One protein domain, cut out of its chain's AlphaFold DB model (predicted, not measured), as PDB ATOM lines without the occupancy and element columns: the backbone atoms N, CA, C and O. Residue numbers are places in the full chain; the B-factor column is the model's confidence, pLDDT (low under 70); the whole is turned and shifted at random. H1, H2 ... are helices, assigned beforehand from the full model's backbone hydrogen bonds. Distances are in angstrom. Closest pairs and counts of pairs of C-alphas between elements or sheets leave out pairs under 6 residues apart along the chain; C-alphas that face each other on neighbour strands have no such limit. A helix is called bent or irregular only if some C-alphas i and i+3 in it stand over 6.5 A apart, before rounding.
ATOM      1  N   ALA A  36      -3.884 -28.126  80.443       86.81
ATOM      2  CA  ALA A  36      -2.822 -27.945  81.442       86.81
ATOM      3  C   ALA A  36      -2.560 -26.466  81.768       86.81
ATOM      4  O   ALA A  36      -2.322 -26.114  82.921       86.81
ATOM      5  N   SER A  37      -2.665 -25.590  80.764       89.25
ATOM      6  CA  SER A  37      -2.562 -24.136  80.942       89.25
ATOM      7  C   SER A  37      -3.631 -23.570  81.887       89.25
ATOM      8  O   SER A  37      -3.332 -22.733  82.739       89.25
ATOM      9  N   PHE A  38      -4.867 -24.060  81.785       90.06
ATOM     10  CA  PHE A  38      -5.981 -23.633  82.622       90.06
ATOM     11  C   PHE A  38      -5.833 -24.169  84.050       90.06
ATOM     12  O   PHE A  38      -5.978 -23.419  85.016       90.06
ATOM     13  N   VAL A  39      -5.448 -25.440  84.189       91.00
ATOM     14  CA  VAL A  39      -5.177 -26.065  85.492       91.00
ATOM     15  C   VAL A  39      -4.021 -25.369  86.211       91.00
ATOM     16  O   VAL A  39      -4.109 -25.130  87.414       91.00
ATOM     17  N   ALA A  40      -2.961 -24.991  85.493       91.00
ATOM     18  CA  ALA A  40      -1.836 -24.257  86.065       91.00
ATOM     19  C   ALA A  40      -2.247 -22.875  86.596       91.00
ATOM     20  O   ALA A  40      -1.764 -22.461  87.648       91.00
ATOM     21  N   ALA A  41      -3.146 -22.178  85.895       90.75
ATOM     22  CA  ALA A  41      -3.587 -20.836  86.268       90.75
ATOM     23  C   ALA A  41      -4.650 -20.819  87.382       90.75
ATOM     24  O   ALA A  41      -4.653 -19.909  88.208       90.75
ATOM     25  N   PHE A  42      -5.560 -21.799  87.401       93.31
ATOM     26  CA  PHE A  42      -6.751 -21.771  88.263       93.31
ATOM     27  C   PHE A  42      -6.835 -22.922  89.267       93.31
ATOM     28  O   PHE A  42      -7.777 -22.968  90.055       93.31
ATOM     29  N   HIS A  43      -5.881 -23.856  89.246       93.50
ATOM     30  CA  HIS A  43      -5.856 -25.049  90.100       93.50
ATOM     31  C   HIS A  43      -7.127 -25.914  90.004       93.50
ATOM     32  O   HIS A  43      -7.489 -26.616  90.948       93.50
ATOM     33  N   ARG A  44      -7.803 -25.875  88.850       91.62
ATOM     34  CA  ARG A  44      -8.968 -26.700  88.504       91.62
ATOM     35  C   ARG A  44      -9.066 -26.889  86.992       91.62
ATOM     36  O   ARG A  44      -8.528 -26.081  86.238       91.62
ATOM     37  N   ALA A  45      -9.792 -27.915  86.559       84.31
ATOM     38  CA  ALA A  45     -10.186 -28.055  85.160       84.31
ATOM     39  C   ALA A  45     -11.192 -26.950  84.749       84.31
ATOM     40  O   ALA A  45     -11.912 -26.422  85.615       84.31
ATOM     41  N   PRO A  46     -11.243 -26.570  83.459       81.12
ATOM     42  CA  PRO A  46     -12.277 -25.678  82.947       81.12
ATOM     43  C   PRO A  46     -13.659 -26.346  82.985       81.12
ATOM     44  O   PRO A  46     -13.784 -27.568  82.946       81.12
ATOM     45  N   THR A  47     -14.702 -25.525  83.060       78.62
ATOM     46  CA  THR A  47     -16.118 -25.924  83.087       78.62
ATOM     47  C   THR A  47     -16.891 -25.199  81.987       78.62
ATOM     48  O   THR A  47     -16.379 -24.247  81.400       78.62
ATOM     49  N   SER A  48     -18.147 -25.581  81.739       63.66
ATOM     50  CA  SER A  48     -19.025 -24.881  80.785       63.66
ATOM     51  C   SER A  48     -19.326 -23.421  81.162       63.66
ATOM     52  O   SER A  48     -19.734 -22.642  80.309       63.66
ATOM     53  N   ALA A  49     -19.101 -23.028  82.421       68.00
ATOM     54  CA  ALA A  49     -19.244 -21.644  82.873       68.00
ATOM     55  C   ALA A  49     -18.028 -20.759  82.531       68.00
ATOM     56  O   ALA A  49     -18.105 -19.533  82.637       68.00
ATOM     57  N   ASP A  50     -16.895 -21.353  82.149       76.12
ATOM     58  CA  ASP A  50     -15.694 -20.609  81.787       76.12
ATOM     59  C   ASP A  50     -15.776 -20.141  80.335       76.12
ATOM     60  O   ASP A  50     -15.803 -20.946  79.407       76.12
ATOM     61  N   ALA A  51     -15.775 -18.822  80.131       78.38
ATOM     62  CA  ALA A  51     -15.847 -18.246  78.795       78.38
ATOM     63  C   ALA A  51     -14.683 -18.715  77.906       78.38
ATOM     64  O   ALA A  51     -13.521 -18.709  78.325       78.38
ATOM     65  N   GLU A  52     -14.972 -19.012  76.641       79.94
ATOM     66  CA  GLU A  52     -13.961 -19.480  75.687       79.94
ATOM     67  C   GLU A  52     -12.794 -18.488  75.535       79.94
ATOM     68  O   GLU A  52     -11.624 -18.865  75.574       79.94
ATOM     69  N   ALA A  53     -13.094 -17.187  75.498       82.31
ATOM     70  CA  ALA A  53     -12.078 -16.136  75.456       82.31
ATOM     71  C   ALA A  53     -11.126 -16.165  76.671       82.31
ATOM     72  O   ALA A  53      -9.950 -15.813  76.551       82.31
ATOM     73  N   LEU A  54     -11.609 -16.587  77.849       85.56
ATOM     74  CA  LEU A  54     -10.757 -16.783  79.023       85.56
ATOM     75  C   LEU A  54      -9.823 -17.974  78.809       85.56
ATOM     76  O   LEU A  54      -8.621 -17.829  79.023       85.56
ATOM     77  N   ARG A  55     -10.355 -19.110  78.342       87.44
ATOM     78  CA  ARG A  55      -9.564 -20.318  78.064       87.44
ATOM     79  C   ARG A  55      -8.456 -20.041  77.051       87.44
ATOM     80  O   ARG A  55      -7.298 -20.346  77.331       87.44
ATOM     81  N   MET A  56      -8.786 -19.398  75.929       90.81
ATOM     82  CA  MET A  56      -7.825 -19.074  74.866       90.81
ATOM     83  C   MET A  56      -6.732 -18.119  75.342       90.81
ATOM     84  O   MET A  56      -5.547 -18.372  75.129       90.81
ATOM     85  N   ARG A  57      -7.105 -17.045  76.047       90.88
ATOM     86  CA  ARG A  57      -6.129 -16.096  76.598       90.88
ATOM     87  C   ARG A  57      -5.202 -16.757  77.616       90.88
ATOM     88  O   ARG A  57      -3.998 -16.520  77.567       90.88
ATOM     89  N   THR A  58      -5.741 -17.578  78.519       92.94
ATOM     90  CA  THR A  58      -4.941 -18.310  79.512       92.94
ATOM     91  C   THR A  58      -3.976 -19.279  78.838       92.94
ATOM     92  O   THR A  58      -2.798 -19.309  79.189       92.94
ATOM     93  N   HIS A  59      -4.450 -20.021  77.837       94.50
ATOM     94  CA  HIS A  59      -3.624 -20.944  77.070       94.50
ATOM     95  C   HIS A  59      -2.465 -20.236  76.357       94.50
ATOM     96  O   HIS A  59      -1.303 -20.584  76.575       94.50
ATOM     97  N   LEU A  60      -2.760 -19.200  75.568       95.81
ATOM     98  CA  LEU A  60      -1.744 -18.497  74.784       95.81
ATOM     99  C   LEU A  60      -0.715 -17.786  75.673       95.81
ATOM    100  O   LEU A  60       0.476 -17.829  75.368       95.81
ATOM    101  N   ALA A  61      -1.142 -17.185  76.790       95.31
ATOM    102  CA  ALA A  61      -0.224 -16.570  77.750       95.31
ATOM    103  C   ALA A  61       0.724 -17.607  78.375       95.31
ATOM    104  O   ALA A  61       1.938 -17.405  78.387       95.31
ATOM    105  N   PHE A  62       0.181 -18.746  78.816       94.94
ATOM    106  CA  PHE A  62       0.965 -19.842  79.386       94.94
ATOM    107  C   PHE A  62       2.010 -20.380  78.402       94.94
ATOM    108  O   PHE A  62       3.179 -20.549  78.759       94.94
ATOM    109  N   ILE A  63       1.610 -20.628  77.151       95.94
ATOM    110  CA  ILE A  63       2.520 -21.128  76.116       95.94
ATOM    111  C   ILE A  63       3.580 -20.085  75.773       95.94
ATOM    112  O   ILE A  63       4.759 -20.423  75.717       95.94
ATOM    113  N   ARG A  64       3.203 -18.816  75.617       97.12
ATOM    114  CA  ARG A  64       4.150 -17.733  75.329       97.12
ATOM    115  C   ARG A  64       5.245 -17.632  76.394       97.12
ATOM    116  O   ARG A  64       6.416 -17.531  76.034       97.12
ATOM    117  N   ASP A  65       4.890 -17.712  77.674       95.19
ATOM    118  CA  ASP A  65       5.866 -17.656  78.769       95.19
ATOM    119  C   ASP A  65       6.752 -18.913  78.814       95.19
ATOM    120  O   ASP A  65       7.972 -18.810  78.971       95.19
ATOM    121  N   LYS A  66       6.171 -20.100  78.584       94.81
ATOM    122  CA  LYS A  66       6.929 -21.356  78.476       94.81
ATOM    123  C   LYS A  66       7.944 -21.309  77.329       94.81
ATOM    124  O   LYS A  66       9.092 -21.711  77.509       94.81
ATOM    125  N   LEU A  67       7.541 -20.796  76.168       96.62
ATOM    126  CA  LEU A  67       8.403 -20.682  74.993       96.62
ATOM    127  C   LEU A  67       9.488 -19.610  75.161       96.62
ATOM    128  O   LEU A  67      10.598 -19.799  74.665       96.62
ATOM    129  N   ALA A  68       9.206 -18.521  75.881       96.00
ATOM    130  CA  ALA A  68      10.193 -17.484  76.188       96.00
ATOM    131  C   ALA A  68      11.316 -17.974  77.120       96.00
ATOM    132  O   ALA A  68      12.425 -17.443  77.069       96.00
ATOM    133  N   ALA A  69      11.052 -18.991  77.947       95.25
ATOM    134  CA  ALA A  69      12.050 -19.606  78.822       95.25
ATOM    135  C   ALA A  69      12.942 -20.648  78.115       95.25
ATOM    136  O   ALA A  69      13.967 -21.049  78.667       95.25
ATOM    137  N   ALA A  70      12.564 -21.100  76.915       94.88
ATOM    138  CA  ALA A  70      13.304 -22.097  76.148       94.88
ATOM    139  C   ALA A  70      14.252 -21.443  75.119       94.88
ATOM    140  O   ALA A  70      13.890 -20.431  74.506       94.88
ATOM    141  N   PRO A  71      15.458 -22.005  74.902       96.00
ATOM    142  CA  PRO A  71      16.389 -21.496  73.899       96.00
ATOM    143  C   PRO A  71      15.851 -21.713  72.478       96.00
ATOM    144  O   PRO A  71      15.016 -22.582  72.233       96.00
ATOM    145  N   ALA A  72      16.360 -20.935  71.521       97.19
ATOM    146  CA  ALA A  72      16.079 -21.177  70.110       97.19
ATOM    147  C   ALA A  72      16.723 -22.478  69.619       97.19
ATOM    148  O   ALA A  72      17.712 -22.951  70.178       97.19
ATOM    149  N   THR A  73      16.198 -23.023  68.520       97.44
ATOM    150  CA  THR A  73      16.752 -24.225  67.870       97.44
ATOM    151  C   THR A  73      18.198 -24.046  67.390       97.44
ATOM    152  O   THR A  73      18.907 -25.032  67.200       97.44
ATOM    153  N   SER A  74      18.654 -22.798  67.219       97.25
ATOM    154  CA  SER A  74      20.068 -22.431  67.085       97.25
ATOM    155  C   SER A  74      20.308 -20.977  67.505       97.25
ATOM    156  O   SER A  74      19.400 -20.145  67.421       97.25
ATOM    157  N   ASP A  75      21.548 -20.644  67.873       96.19
ATOM    158  CA  ASP A  75      21.943 -19.277  68.250       96.19
ATOM    159  C   ASP A  75      21.672 -18.254  67.135       96.19
ATOM    160  O   ASP A  75      21.244 -17.131  67.400       96.19
ATOM    161  N   ALA A  76      21.846 -18.656  65.870       97.56
ATOM    162  CA  ALA A  76      21.583 -17.805  64.709       97.56
ATOM    163  C   ALA A  76      20.102 -17.402  64.583       97.56
ATOM    164  O   ALA A  76      19.790 -16.362  64.003       97.56
ATOM    165  N   LEU A  77      19.189 -18.202  65.141       98.19
ATOM    166  CA  LEU A  77      17.746 -17.968  65.097       98.19
ATOM    167  C   LEU A  77      17.197 -17.322  66.379       98.19
ATOM    168  O   LEU A  77      15.996 -17.064  66.458       98.19
ATOM    169  N   ALA A  78      18.042 -17.000  67.365       97.75
ATOM    170  CA  ALA A  78      17.605 -16.407  68.632       97.75
ATOM    171  C   ALA A  78      16.860 -15.071  68.445       97.75
ATOM    172  O   ALA A  78      15.824 -14.832  69.074       97.75
ATOM    173  N   ALA A  79      17.340 -14.220  67.530       97.38
ATOM    174  CA  ALA A  79      16.679 -12.957  67.203       97.38
ATOM    175  C   ALA A  79      15.302 -13.183  66.556       97.38
ATOM    176  O   ALA A  79      14.332 -12.523  66.923       97.38
ATOM    177  N   ARG A  80      15.199 -14.163  65.649       97.62
ATOM    178  CA  ARG A  80      13.948 -14.495  64.958       97.62
ATOM    179  C   ARG A  80      12.907 -15.093  65.904       97.62
ATOM    180  O   ARG A  80      11.751 -14.682  65.868       97.62
ATOM    181  N   ARG A  81      13.324 -15.978  66.815       98.25
ATOM    182  CA  ARG A  81      12.455 -16.492  67.884       98.25
ATOM    183  C   ARG A  81      11.914 -15.354  68.749       98.25
ATOM    184  O   ARG A  81      10.719 -15.309  69.023       98.25
ATOM    185  N   THR A  82      12.781 -14.420  69.145       97.94
ATOM    186  CA  THR A  82      12.400 -13.257  69.965       97.94
ATOM    187  C   THR A  82      11.372 -12.374  69.256       97.94
ATOM    188  O   THR A  82      10.389 -11.966  69.869       97.94
ATOM    189  N   GLU A  83      11.560 -12.117  67.960       98.00
ATOM    190  CA  GLU A  83      10.609 -11.360  67.139       98.00
ATOM    191  C   GLU A  83       9.226 -12.030  67.095       98.00
ATOM    192  O   GLU A  83       8.214 -11.391  67.379       98.00
ATOM    193  N   LEU A  84       9.177 -13.330  66.799       98.38
ATOM    194  CA  LEU A  84       7.925 -14.086  66.723       98.38
ATOM    195  C   LEU A  84       7.221 -14.204  68.088       98.38
ATOM    196  O   LEU A  84       5.996 -14.111  68.148       98.38
ATOM    197  N   LEU A  85       7.961 -14.331  69.198       98.44
ATOM    198  CA  LEU A  85       7.388 -14.220  70.551       98.44
ATOM    199  C   LEU A  85       6.785 -12.830  70.811       98.44
ATOM    200  O   LEU A  85       5.798 -12.717  71.541       98.44
ATOM    201  N   GLY A  86       7.363 -11.784  70.210       98.19
ATOM    202  CA  GLY A  86       6.804 -10.433  70.197       98.19
ATOM    203  C   GLY A  86       5.444 -10.390  69.500       98.19
ATOM    204  O   GLY A  86       4.467  -9.957  70.108       98.19
ATOM    205  N   TYR A  87       5.346 -10.939  68.286       98.25
ATOM    206  CA  TYR A  87       4.074 -11.027  67.554       98.25
ATOM    207  C   TYR A  87       3.025 -11.876  68.284       98.25
ATOM    208  O   TYR A  87       1.844 -11.529  68.271       98.25
ATOM    209  N   LEU A  88       3.432 -12.948  68.972       97.94
ATOM    210  CA  LEU A  88       2.517 -13.714  69.821       97.94
ATOM    211  C   LEU A  88       1.988 -12.855  70.982       97.94
ATOM    212  O   LEU A  88       0.803 -12.914  71.303       97.94
ATOM    213  N   GLY A  89       2.845 -12.020  71.578       97.50
ATOM    214  CA  GLY A  89       2.444 -11.024  72.574       97.50
ATOM    215  C   GLY A  89       1.420 -10.020  72.035       97.50
ATOM    216  O   GLY A  89       0.401  -9.789  72.689       97.50
ATOM    217  N   ASP A  90       1.642  -9.486  70.831       96.25
ATOM    218  CA  ASP A  90       0.702  -8.574  70.159       96.25
ATOM    219  C   ASP A  90      -0.661  -9.242  69.923       96.25
ATOM    220  O   ASP A  90      -1.710  -8.645  70.175       96.25
ATOM    221  N   TYR A  91      -0.657 -10.502  69.480       96.19
ATOM    222  CA  TYR A  91      -1.875 -11.280  69.264       96.19
ATOM    223  C   TYR A  91      -2.658 -11.500  70.566       96.19
ATOM    224  O   TYR A  91      -3.868 -11.267  70.615       96.19
ATOM    225  N   ILE A  92      -1.969 -11.886  71.647       94.94
ATOM    226  CA  ILE A  92      -2.579 -12.059  72.975       94.94
ATOM    227  C   ILE A  92      -3.202 -10.744  73.460       94.94
ATOM    228  O   ILE A  92      -4.309 -10.756  73.999       94.94
ATOM    229  N   ALA A  93      -2.524  -9.612  73.242       92.31
ATOM    230  CA  ALA A  93      -3.037  -8.292  73.604       92.31
ATOM    231  C   ALA A  93      -4.271  -7.886  72.777       92.31
ATOM    232  O   ALA A  93      -5.174  -7.242  73.313       92.31
ATOM    233  N   LYS A  94      -4.338  -8.288  71.500       89.56
ATOM    234  CA  LYS A  94      -5.505  -8.073  70.631       89.56
ATOM    235  C   LYS A  94      -6.731  -8.856  71.112       89.56
ATOM    236  O   LYS A  94      -7.847  -8.354  71.020       89.56
ATOM    237  N   GLY A  95      -6.532 -10.074  71.620       84.25
ATOM    238  CA  GLY A  95      -7.582 -10.884  72.250       84.25
ATOM    239  C   GLY A  95      -8.674 -11.405  71.307       84.25
ATOM    240  O   GLY A  95      -9.666 -11.948  71.783       84.25
ATOM    241  N   THR A  96      -8.514 -11.243  69.990       80.75
ATOM    242  CA  THR A  96      -9.415 -11.810  68.978       80.75
ATOM    243  C   THR A  96      -8.939 -13.205  68.598       80.75
ATOM    244  O   THR A  96      -7.768 -13.373  68.265       80.75
ATOM    245  N   THR A  97      -9.839 -14.185  68.611       87.50
ATOM    246  CA  THR A  97      -9.580 -15.549  68.142       87.50
ATOM    247  C   THR A  97     -10.597 -15.959  67.078       87.50
ATOM    248  O   THR A  97     -11.721 -15.460  67.117       87.50
ATOM    249  N   PRO A  98     -10.227 -16.857  66.152       87.19
ATOM    250  CA  PRO A  98     -11.153 -17.497  65.229       87.19
ATOM    251  C   PRO A  98     -12.364 -18.129  65.912       87.19
ATOM    252  O   PRO A  98     -12.291 -18.585  67.057       87.19
ATOM    253  N   LEU A  99     -13.453 -18.202  65.155       74.00
ATOM    254  CA  LEU A  99     -14.642 -18.965  65.493       74.00
ATOM    255  C   LEU A  99     -14.674 -20.261  64.701       74.00
ATOM    256  O   LEU A  99     -14.521 -20.271  63.479       74.00
ATOM    257  N   ASN A 100     -14.939 -21.351  65.401       70.38
ATOM    258  CA  ASN A 100     -15.347 -22.578  64.756       70.38
ATOM    259  C   ASN A 100     -16.846 -22.491  64.481       70.38
ATOM    260  O   ASN A 100     -17.670 -22.703  65.360       70.38
ATOM    261  N   THR A 101     -17.182 -22.086  63.260       59.44
ATOM    262  CA  THR A 101     -18.559 -21.966  62.772       59.44
ATOM    263  C   THR A 101     -19.035 -23.213  62.055       59.44
ATOM    264  O   THR A 101     -20.185 -23.238  61.648       59.44
ATOM    265  N   HIS A 102     -18.190 -24.233  61.905       50.72
ATOM    266  CA  HIS A 102     -18.523 -25.401  61.101       50.72
ATOM    267  C   HIS A 102     -18.614 -26.652  61.975       50.72
ATOM    268  O   HIS A 102     -19.683 -27.231  62.043       50.72
ATOM    269  N   LEU A 103     -17.569 -27.036  62.711       49.38
ATOM    270  CA  LEU A 103     -17.425 -28.384  63.282       49.38
ATOM    271  C   LEU A 103     -17.948 -28.482  64.734       49.38
ATOM    272  O   LEU A 103     -17.542 -27.664  65.555       49.38
ATOM    273  N   PRO A 104     -18.744 -29.493  65.127       45.81
ATOM    274  CA  PRO A 104     -19.402 -29.579  66.438       45.81
ATOM    275  C   PRO A 104     -18.473 -30.077  67.556       45.81
ATOM    276  O   PRO A 104     -18.902 -30.413  68.649       45.81
ATOM    277  N   TRP A 105     -17.172 -30.144  67.301       58.00
ATOM    278  CA  TRP A 105     -16.161 -30.399  68.318       58.00
ATOM    279  C   TRP A 105     -15.101 -29.315  68.260       58.00
ATOM    280  O   TRP A 105     -14.978 -28.565  67.289       58.00
ATOM    281  N   ARG A 106     -14.294 -29.240  69.317       73.06
ATOM    282  CA  ARG A 106     -13.209 -28.271  69.388       73.06
ATOM    283  C   ARG A 106     -12.181 -28.529  68.281       73.06
ATOM    284  O   ARG A 106     -11.485 -29.538  68.327       73.06
ATOM    285  N   THR A 107     -12.038 -27.595  67.343       73.12
ATOM    286  CA  THR A 107     -11.164 -27.741  66.163       73.12
ATOM    287  C   THR A 107     -10.315 -26.493  65.961       73.12
ATOM    288  O   THR A 107     -10.815 -25.383  66.174       73.12
ATOM    289  N   PRO A 108      -9.025 -26.607  65.586       84.50
ATOM    290  CA  PRO A 108      -8.291 -25.452  65.089       84.50
ATOM    291  C   PRO A 108      -9.009 -24.827  63.891       84.50
ATOM    292  O   PRO A 108      -9.556 -25.505  63.036       84.50
ATOM    293  N   VAL A 109      -8.983 -23.505  63.820       84.56
ATOM    294  CA  VAL A 109      -9.472 -22.741  62.672       84.56
ATOM    295  C   VAL A 109      -8.376 -21.760  62.306       84.56
ATOM    296  O   VAL A 109      -8.021 -20.908  63.119       84.56
ATOM    297  N   PHE A 110      -7.780 -21.910  61.125       87.44
ATOM    298  CA  PHE A 110      -6.620 -21.120  60.719       87.44
ATOM    299  C   PHE A 110      -7.003 -19.661  60.433       87.44
ATOM    300  O   PHE A 110      -6.414 -18.742  61.004       87.44
ATOM    301  N   ILE A 111      -8.031 -19.459  59.605       85.06
ATOM    302  CA  ILE A 111      -8.758 -18.194  59.430       85.06
ATOM    303  C   ILE A 111     -10.248 -18.551  59.370       85.06
ATOM    304  O   ILE A 111     -10.621 -19.439  58.603       85.06
ATOM    305  N   ASP A 112     -11.079 -17.907  60.191       76.31
ATOM    306  CA  ASP A 112     -12.530 -18.131  60.170       76.31
ATOM    307  C   ASP A 112     -13.220 -17.387  59.012       76.31
ATOM    308  O   ASP A 112     -12.601 -16.599  58.293       76.31
ATOM    309  N   ASP A 113     -14.523 -17.615  58.827       68.56
ATOM    310  CA  ASP A 113     -15.283 -16.963  57.749       68.56
ATOM    311  C   ASP A 113     -15.286 -15.433  57.869       68.56
ATOM    312  O   ASP A 113     -15.400 -14.730  56.867       68.56
ATOM    313  N   PHE A 114     -15.120 -14.911  59.086       67.31
ATOM    314  CA  PHE A 114     -15.077 -13.483  59.389       67.31
ATOM    315  C   PHE A 114     -13.687 -12.863  59.171       67.31
ATOM    316  O   PHE A 114     -13.521 -11.649  59.302       67.31
ATOM    317  N   GLY A 115     -12.688 -13.667  58.800       77.62
ATOM    318  CA  GLY A 115     -11.315 -13.231  58.562       77.62
ATOM    319  C   GLY A 115     -10.449 -13.158  59.822       77.62
ATOM    320  O   GLY A 115      -9.290 -12.720  59.731       77.62
ATOM    321  N   ASN A 116     -10.957 -13.597  60.980       85.12
ATOM    322  CA  ASN A 116     -10.165 -13.697  62.202       85.12
ATOM    323  C   ASN A 116      -9.145 -14.822  62.033       85.12
ATOM    324  O   ASN A 116      -9.490 -15.969  61.768       85.12
ATOM    325  N   ILE A 117      -7.872 -14.470  62.181       93.75
ATOM    326  CA  ILE A 117      -6.733 -15.370  61.999       93.75
ATOM    327  C   ILE A 117      -6.303 -15.970  63.337       93.75
ATOM    328  O   ILE A 117      -6.373 -15.283  64.353       93.75
ATOM    329  N   CYS A 118      -5.853 -17.226  63.353       95.06
ATOM    330  CA  CYS A 118      -5.333 -17.870  64.560       95.06
ATOM    331  C   CYS A 118      -3.960 -17.320  64.970       95.06
ATOM    332  O   CYS A 118      -3.285 -16.645  64.193       95.06
ATOM    333  N   ALA A 119      -3.501 -17.664  66.176       96.94
ATOM    334  CA  ALA A 119      -2.212 -17.204  66.694       96.94
ATOM    335  C   ALA A 119      -1.034 -17.583  65.775       96.94
ATOM    336  O   ALA A 119      -0.216 -16.730  65.445       96.94
ATOM    337  N   VAL A 120      -0.969 -18.835  65.303       97.38
ATOM    338  CA  VAL A 120       0.085 -19.290  64.374       97.38
ATOM    339  C   VAL A 120      -0.024 -18.591  63.018       97.38
ATOM    340  O   VAL A 120       0.982 -18.125  62.483       97.38
ATOM    341  N   GLY A 121      -1.239 -18.454  62.485       96.88
ATOM    342  CA  GLY A 121      -1.492 -17.715  61.252       96.88
ATOM    343  C   GLY A 121      -1.054 -16.256  61.368       96.88
ATOM    344  O   GLY A 121      -0.447 -15.733  60.440       96.88
ATOM    345  N   TYR A 122      -1.270 -15.618  62.519       97.56
ATOM    346  CA  TYR A 122      -0.810 -14.257  62.779       97.56
ATOM    347  C   TYR A 122       0.721 -14.166  62.792       97.56
ATOM    348  O   TYR A 122       1.287 -13.245  62.209       97.56
ATOM    349  N   LEU A 123       1.422 -15.145  63.380       98.19
ATOM    350  CA  LEU A 123       2.888 -15.200  63.292       98.19
ATOM    351  C   LEU A 123       3.359 -15.274  61.838       98.19
ATOM    352  O   LEU A 123       4.292 -14.564  61.459       98.19
ATOM    353  N   ILE A 124       2.711 -16.099  61.016       97.88
ATOM    354  CA  ILE A 124       3.011 -16.225  59.586       97.88
ATOM    355  C   ILE A 124       2.701 -14.916  58.853       97.88
ATOM    356  O   ILE A 124       3.574 -14.383  58.175       97.88
ATOM    357  N   GLU A 125       1.520 -14.335  59.054       97.38
ATOM    358  CA  GLU A 125       1.099 -13.070  58.441       97.38
ATOM    359  C   GLU A 125       2.118 -11.957  58.696       97.38
ATOM    360  O   GLU A 125       2.556 -11.276  57.767       97.38
ATOM    361  N   ARG A 126       2.530 -11.791  59.953       97.75
ATOM    362  CA  ARG A 126       3.447 -10.724  60.365       97.75
ATOM    363  C   ARG A 126       4.871 -10.934  59.872       97.75
ATOM    364  O   ARG A 126       5.617  -9.968  59.746       97.75
ATOM    365  N   SER A 127       5.260 -12.179  59.618       97.06
ATOM    366  CA  SER A 127       6.658 -12.549  59.401       97.06
ATOM    367  C   SER A 127       6.979 -13.029  57.981       97.06
ATOM    368  O   SER A 127       8.158 -13.065  57.620       97.06
ATOM    369  N   ALA A 128       5.952 -13.382  57.201       95.88
ATOM    370  CA  ALA A 128       6.016 -13.893  55.831       95.88
ATOM    371  C   ALA A 128       4.902 -13.336  54.909       95.88
ATOM    372  O   ALA A 128       4.994 -13.507  53.698       95.88
ATOM    373  N   GLY A 129       3.893 -12.635  55.448       94.94
ATOM    374  CA  GLY A 129       2.825 -11.979  54.685       94.94
ATOM    375  C   GLY A 129       1.463 -12.682  54.767       94.94
ATOM    376  O   GLY A 129       1.375 -13.891  54.984       94.94
ATOM    377  N   ARG A 130       0.380 -11.910  54.581       92.25
ATOM    378  CA  ARG A 130      -1.016 -12.394  54.639       92.25
ATOM    379  C   ARG A 130      -1.320 -13.472  53.595       92.25
ATOM    380  O   ARG A 130      -2.035 -14.416  53.901       92.25
ATOM    381  N   GLU A 131      -0.748 -13.354  52.400       94.00
ATOM    382  CA  GLU A 131      -1.005 -14.260  51.273       94.00
ATOM    383  C   GLU A 131      -0.703 -15.729  51.615       94.00
ATOM    384  O   GLU A 131      -1.490 -16.621  51.294       94.00
ATOM    385  N   LEU A 132       0.393 -15.992  52.342       94.56
ATOM    386  CA  LEU A 132       0.713 -17.345  52.799       94.56
ATOM    387  C   LEU A 132      -0.328 -17.851  53.807       94.56
ATOM    388  O   LEU A 132      -0.757 -18.997  53.720       94.56
ATOM    389  N   ALA A 133      -0.779 -17.000  54.731       93.69
ATOM    390  CA  ALA A 133      -1.803 -17.378  55.699       93.69
ATOM    391  C   ALA A 133      -3.162 -17.683  55.039       93.69
ATOM    392  O   ALA A 133      -3.842 -18.622  55.443       93.69
ATOM    393  N   GLU A 134      -3.541 -16.928  54.007       86.88
ATOM    394  CA  GLU A 134      -4.761 -17.168  53.225       86.88
ATOM    395  C   GLU A 134      -4.654 -18.431  52.369       86.88
ATOM    396  O   GLU A 134      -5.607 -19.202  52.295       86.88
ATOM    397  N   THR A 135      -3.479 -18.701  51.795       87.00
ATOM    398  CA  THR A 135      -3.212 -19.956  51.076       87.00
ATOM    399  C   THR A 135      -3.382 -21.164  51.999       87.00
ATOM    400  O   THR A 135      -4.071 -22.116  51.638       87.00
ATOM    401  N   ILE A 136      -2.828 -21.097  53.216       86.56
ATOM    402  CA  ILE A 136      -3.014 -22.140  54.235       86.56
ATOM    403  C   ILE A 136      -4.496 -22.268  54.596       86.56
ATOM    404  O   ILE A 136      -5.027 -23.371  54.594       86.56
ATOM    405  N   ALA A 137      -5.195 -21.162  54.863       80.50
ATOM    406  CA  ALA A 137      -6.608 -21.209  55.239       80.50
ATOM    407  C   ALA A 137      -7.534 -21.739  54.133       80.50
ATOM    408  O   ALA A 137      -8.605 -22.252  54.445       80.50
ATOM    409  N   ASN A 138      -7.154 -21.609  52.862       72.31
ATOM    410  CA  ASN A 138      -7.930 -22.135  51.739       72.31
ATOM    411  C   ASN A 138      -7.769 -23.651  51.570       72.31
ATOM    412  O   ASN A 138      -8.720 -24.306  51.158       72.31
ATOM    413  N   ALA A 139      -6.590 -24.196  51.875       69.50
ATOM    414  CA  ALA A 139      -6.290 -25.617  51.688       69.50
ATOM    415  C   ALA A 139      -6.419 -26.448  52.977       69.50
ATOM    416  O   ALA A 139      -6.768 -27.618  52.926       69.50
ATOM    417  N   HIS A 140      -6.160 -25.838  54.134       80.00
ATOM    418  CA  HIS A 140      -5.917 -26.526  55.402       80.00
ATOM    419  C   HIS A 140      -6.547 -25.789  56.595       80.00
ATOM    420  O   HIS A 140      -5.969 -25.685  57.678       80.00
ATOM    421  N   ARG A 141      -7.739 -25.211  56.392       78.94
ATOM    422  CA  ARG A 141      -8.423 -24.361  57.382       78.94
ATOM    423  C   ARG A 141      -8.535 -24.986  58.772       78.94
ATOM    424  O   ARG A 141      -8.386 -24.263  59.755       78.94
ATOM    425  N   TYR A 142      -8.833 -26.278  58.833       75.88
ATOM    426  CA  TYR A 142      -9.118 -27.010  60.067       75.88
ATOM    427  C   TYR A 142      -8.003 -27.971  60.472       75.88
ATOM    428  O   TYR A 142      -8.160 -28.746  61.413       75.88
ATOM    429  N   ASP A 143      -6.870 -27.914  59.777       77.75
ATOM    430  CA  ASP A 143      -5.780 -28.841  60.014       77.75
ATOM    431  C   ASP A 143      -4.878 -28.321  61.133       77.75
ATOM    432  O   ASP A 143      -4.714 -27.110  61.364       77.75
ATOM    433  N   TYR A 144      -4.240 -29.256  61.826       81.50
ATOM    434  CA  TYR A 144      -3.202 -28.899  62.770       81.50
ATOM    435  C   TYR A 144      -1.914 -28.525  62.032       81.50
ATOM    436  O   TYR A 144      -1.648 -28.964  60.911       81.50
ATOM    437  N   LEU A 145      -1.088 -27.695  62.666       90.25
ATOM    438  CA  LEU A 145       0.138 -27.171  62.067       90.25
ATOM    439  C   LEU A 145       1.083 -28.271  61.569       90.25
ATOM    440  O   LEU A 145       1.809 -28.067  60.600       90.25
ATOM    441  N   GLU A 146       1.098 -29.426  62.222       86.75
ATOM    442  CA  GLU A 146       1.913 -30.575  61.838       86.75
ATOM    443  C   GLU A 146       1.513 -31.136  60.479       86.75
ATOM    444  O   GLU A 146       2.378 -31.458  59.665       86.75
ATOM    445  N   ASP A 147       0.212 -31.183  60.224       81.38
ATOM    446  CA  ASP A 147      -0.368 -31.734  59.006       81.38
ATOM    447  C   ASP A 147      -0.214 -30.728  57.863       81.38
ATOM    448  O   ASP A 147       0.246 -31.077  56.772       81.38
ATOM    449  N   ILE A 148      -0.415 -29.443  58.175       82.75
ATOM    450  CA  ILE A 148      -0.072 -28.325  57.290       82.75
ATOM    451  C   ILE A 148       1.412 -28.389  56.904       82.75
ATOM    452  O   ILE A 148       1.756 -28.288  55.731       82.75
ATOM    453  N   ALA A 149       2.323 -28.570  57.863       90.94
ATOM    454  CA  ALA A 149       3.762 -28.618  57.599       90.94
ATOM    455  C   ALA A 149       4.185 -29.873  56.817       90.94
ATOM    456  O   ALA A 149       5.155 -29.829  56.048       90.94
ATOM    457  N   ALA A 150       3.476 -30.990  57.003       83.44
ATOM    458  CA  ALA A 150       3.677 -32.202  56.223       83.44
ATOM    459  C   ALA A 150       3.287 -31.980  54.754       83.44
ATOM    460  O   ALA A 150       4.070 -32.346  53.867       83.44
ATOM    461  N   ALA A 151       2.151 -31.317  54.515       73.94
ATOM    462  CA  ALA A 151       1.592 -31.056  53.191       73.94
ATOM    463  C   ALA A 151       2.245 -29.873  52.449       73.94
ATOM    464  O   ALA A 151       2.407 -29.935  51.233       73.94
ATOM    465  N   MET A 152       2.674 -28.822  53.159       89.81
ATOM    466  CA  MET A 152       3.145 -27.560  52.571       89.81
ATOM    467  C   MET A 152       4.644 -27.317  52.843       89.81
ATOM    468  O   MET A 152       5.034 -26.960  53.966       89.81
ATOM    469  N   PRO A 153       5.530 -27.477  51.837       96.00
ATOM    470  CA  PRO A 153       6.964 -27.204  51.971       96.00
ATOM    471  C   PRO A 153       7.291 -25.779  52.437       96.00
ATOM    472  O   PRO A 153       8.251 -25.591  53.185       96.00
ATOM    473  N   GLU A 154       6.490 -24.791  52.045       95.81
ATOM    474  CA  GLU A 154       6.647 -23.384  52.420       95.81
ATOM    475  C   GLU A 154       6.471 -23.190  53.931       95.81
ATOM    476  O   GLU A 154       7.261 -22.490  54.569       95.81
ATOM    477  N   VAL A 155       5.488 -23.871  54.530       96.25
ATOM    478  CA  VAL A 155       5.244 -23.828  55.981       96.25
ATOM    479  C   VAL A 155       6.366 -24.536  56.734       96.25
ATOM    480  O   VAL A 155       6.872 -24.020  57.730       96.25
ATOM    481  N   ARG A 156       6.843 -25.672  56.216       97.00
ATOM    482  CA  ARG A 156       8.007 -26.387  56.767       97.00
ATOM    483  C   ARG A 156       9.273 -25.527  56.750       97.00
ATOM    484  O   ARG A 156      10.019 -25.508  57.729       97.00
ATOM    485  N   ALA A 157       9.508 -24.800  55.657       97.31
ATOM    486  CA  ALA A 157      10.631 -23.877  55.531       97.31
ATOM    487  C   ALA A 157      10.505 -22.701  56.512       97.31
ATOM    488  O   ALA A 157      11.487 -22.336  57.163       97.31
ATOM    489  N   TRP A 158       9.296 -22.155  56.677       97.94
ATOM    490  CA  TRP A 158       9.025 -21.116  57.669       97.94
ATOM    491  C   TRP A 158       9.310 -21.597  59.100       97.94
ATOM    492  O   TRP A 158      10.011 -20.906  59.841       97.94
ATOM    493  N   ILE A 159       8.867 -22.808  59.464       98.06
ATOM    494  CA  ILE A 159       9.164 -23.430  60.768       98.06
ATOM    495  C   ILE A 159      10.678 -23.558  60.970       98.06
ATOM    496  O   ILE A 159      11.194 -23.119  61.998       98.06
ATOM    497  N   ALA A 160      11.411 -24.089  59.984       97.31
ATOM    498  CA  ALA A 160      12.863 -24.261  60.076       97.31
ATOM    499  C   ALA A 160      13.617 -22.929  60.266       97.31
ATOM    500  O   ALA A 160      14.650 -22.890  60.932       97.31
ATOM    501  N   ALA A 161      13.081 -21.832  59.724       97.50
ATOM    502  CA  ALA A 161      13.637 -20.489  59.856       97.50
ATOM    503  C   ALA A 161      13.112 -19.711  61.079       97.50
ATOM    504  O   ALA A 161      13.515 -18.569  61.290       97.50
ATOM    505  N   SER A 162      12.208 -20.280  61.881       97.44
ATOM    506  CA  SER A 162      11.503 -19.553  62.948       97.44
ATOM    507  C   SER A 162      12.294 -19.441  64.260       97.44
ATOM    508  O   SER A 162      12.051 -18.538  65.059       97.44
ATOM    509  N   GLY A 163      13.231 -20.363  64.499       97.62
ATOM    510  CA  GLY A 163      13.873 -20.543  65.806       97.62
ATOM    511  C   GLY A 163      13.040 -21.348  66.813       97.62
ATOM    512  O   GLY A 163      13.456 -21.481  67.967       97.62
ATOM    513  N   PHE A 164      11.900 -21.899  66.392       98.38
ATOM    514  CA  PHE A 164      11.093 -22.863  67.137       98.38
ATOM    515  C   PHE A 164      11.164 -24.252  66.511       98.38
ATOM    516  O   PHE A 164      11.447 -24.415  65.322       98.38
ATOM    517  N   THR A 165      10.868 -25.263  67.320       97.81
ATOM    518  CA  THR A 165      10.507 -26.587  66.810       97.81
ATOM    519  C   THR A 165       9.053 -26.600  66.322       97.81
ATOM    520  O   THR A 165       8.247 -25.743  66.692       97.81
ATOM    521  N   LEU A 166       8.692 -27.600  65.511       95.12
ATOM    522  CA  LEU A 166       7.298 -27.811  65.113       95.12
ATOM    523  C   LEU A 166       6.388 -28.034  66.332       95.12
ATOM    524  O   LEU A 166       5.308 -27.464  66.381       95.12
ATOM    525  N   ASP A 167       6.833 -28.812  67.321       93.25
ATOM    526  CA  ASP A 167       6.046 -29.106  68.528       93.25
ATOM    527  C   ASP A 167       5.769 -27.837  69.353       93.25
ATOM    528  O   ASP A 167       4.651 -27.609  69.813       93.25
ATOM    529  N   GLU A 168       6.758 -26.944  69.451       96.50
ATOM    530  CA  GLU A 168       6.589 -25.637  70.089       96.50
ATOM    531  C   GLU A 168       5.545 -24.775  69.371       96.50
ATOM    532  O   GLU A 168       4.667 -24.217  70.029       96.50
ATOM    533  N   LEU A 169       5.594 -24.682  68.039       97.06
ATOM    534  CA  LEU A 169       4.609 -23.908  67.274       97.06
ATOM    535  C   LEU A 169       3.221 -24.563  67.286       97.06
ATOM    536  O   LEU A 169       2.216 -23.861  67.383       97.06
ATOM    537  N   ALA A 170       3.148 -25.893  67.256       92.12
ATOM    538  CA  ALA A 170       1.896 -26.632  67.380       92.12
ATOM    539  C   ALA A 170       1.249 -26.430  68.757       92.12
ATOM    540  O   ALA A 170       0.027 -26.383  68.861       92.12
ATOM    541  N   SER A 171       2.048 -26.231  69.812       94.00
ATOM    542  CA  SER A 171       1.531 -25.895  71.145       94.00
ATOM    543  C   SER A 171       0.895 -24.502  71.230       94.00
ATOM    544  O   SER A 171       0.177 -24.240  72.186       94.00
ATOM    545  N   ILE A 172       1.134 -23.621  70.245       95.94
ATOM    546  CA  ILE A 172       0.506 -22.293  70.153       95.94
ATOM    547  C   ILE A 172      -0.893 -22.381  69.534       95.94
ATOM    548  O   ILE A 172      -1.733 -21.550  69.860       95.94
ATOM    549  N   GLN A 173      -1.142 -23.318  68.611       91.06
ATOM    550  CA  GLN A 173      -2.384 -23.396  67.833       91.06
ATOM    551  C   GLN A 173      -3.518 -23.993  68.681       91.06
ATOM    552  O   GLN A 173      -3.551 -25.207  68.870       91.06
TER     553      GLN A 173
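This is residues 36 to 173 of the 591 residues of an uncharacterized protein of Kofleriaceae bacterium (UniProt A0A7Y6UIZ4). A long helical hairpin, H2 and H3, runs along one side of the domain, and a cluster of five short helices, H4 to H8, fills the other side. H4 packs on the later part of H3, while H1 crosses H2 at the outside of the hairpin. The printed part has 138 residues, with eight named helices in order from H1 to H8 and no named strand; the class is all helix. The whole is compact, with a radius of gyration of the C-alphas of 14.8 A and spans of 44 by 34 by 24 A.

H1, residues 36 to 42, touches H2, residues 52 to 68, with Ser 37 and His 59 as their closest C-alphas at 5.1 A; at 71 degrees they are only just about perpendicular. H2 and H3, residues 75 to 94, form a helical hairpin, two touching helices that run opposite ways, at a shallow tilt of 20 degrees; their closest C-alphas, of Arg 57 and Ile 92, are 6.5 A apart. With residues 84 to 91 alone, H3 touches H4, residues 119 to 128, at a steep tilt of 56 degrees; the closest C-alphas, of Tyr 87 and Leu 123, are 6.1 A apart. H4 touches H5, residues 130 to 139, at a steep tilt of 49 degrees, opposite ways, with the C-alphas of Gly 121 and Ala 133 closest at 5.6 A. H6, residues 145 to 151, and H7, residues 153 to 160, touch only at the corner by their link, with the C-alphas of Ala 149 and Arg 156 closest at 4.9 A. H8, residues 166 to 170, touches H6, the closest C-alphas being those of Leu 145 and Ala 170 at 5.6 A. H5 and H7 are near each other, while H1 and H7 are apart. In H1, H2 and H4 to H8 every O i to N i+4 pair is within hydrogen-bond range; in H3 14 of 16 are.

H1 begins at C-alpha 36, (-2.822, -27.945, 81.442). H2 is 24.2 A from first to last C-alpha. H3, the longest helix, is 29.7 A and begins at C-alpha 75, (21.943, -19.277, 68.250); it is irregular, with C-alphas 76 and 79 7.3 A apart. H4 is 14.0 A and H5 14.5 A. H8 ends at C-alpha 170, (1.896, -26.632, 67.380).

The C-alphas farthest apart, of Ala 49 and Ala 76, are 44.8 A apart. The printed part has no cut. The link from H3 to H4, residues 95 to 118, is long. Mean pLDDT of the printed part is 88.7; residues 48 to 49, 101 to 105, 113 to 114 and 139 are under 70.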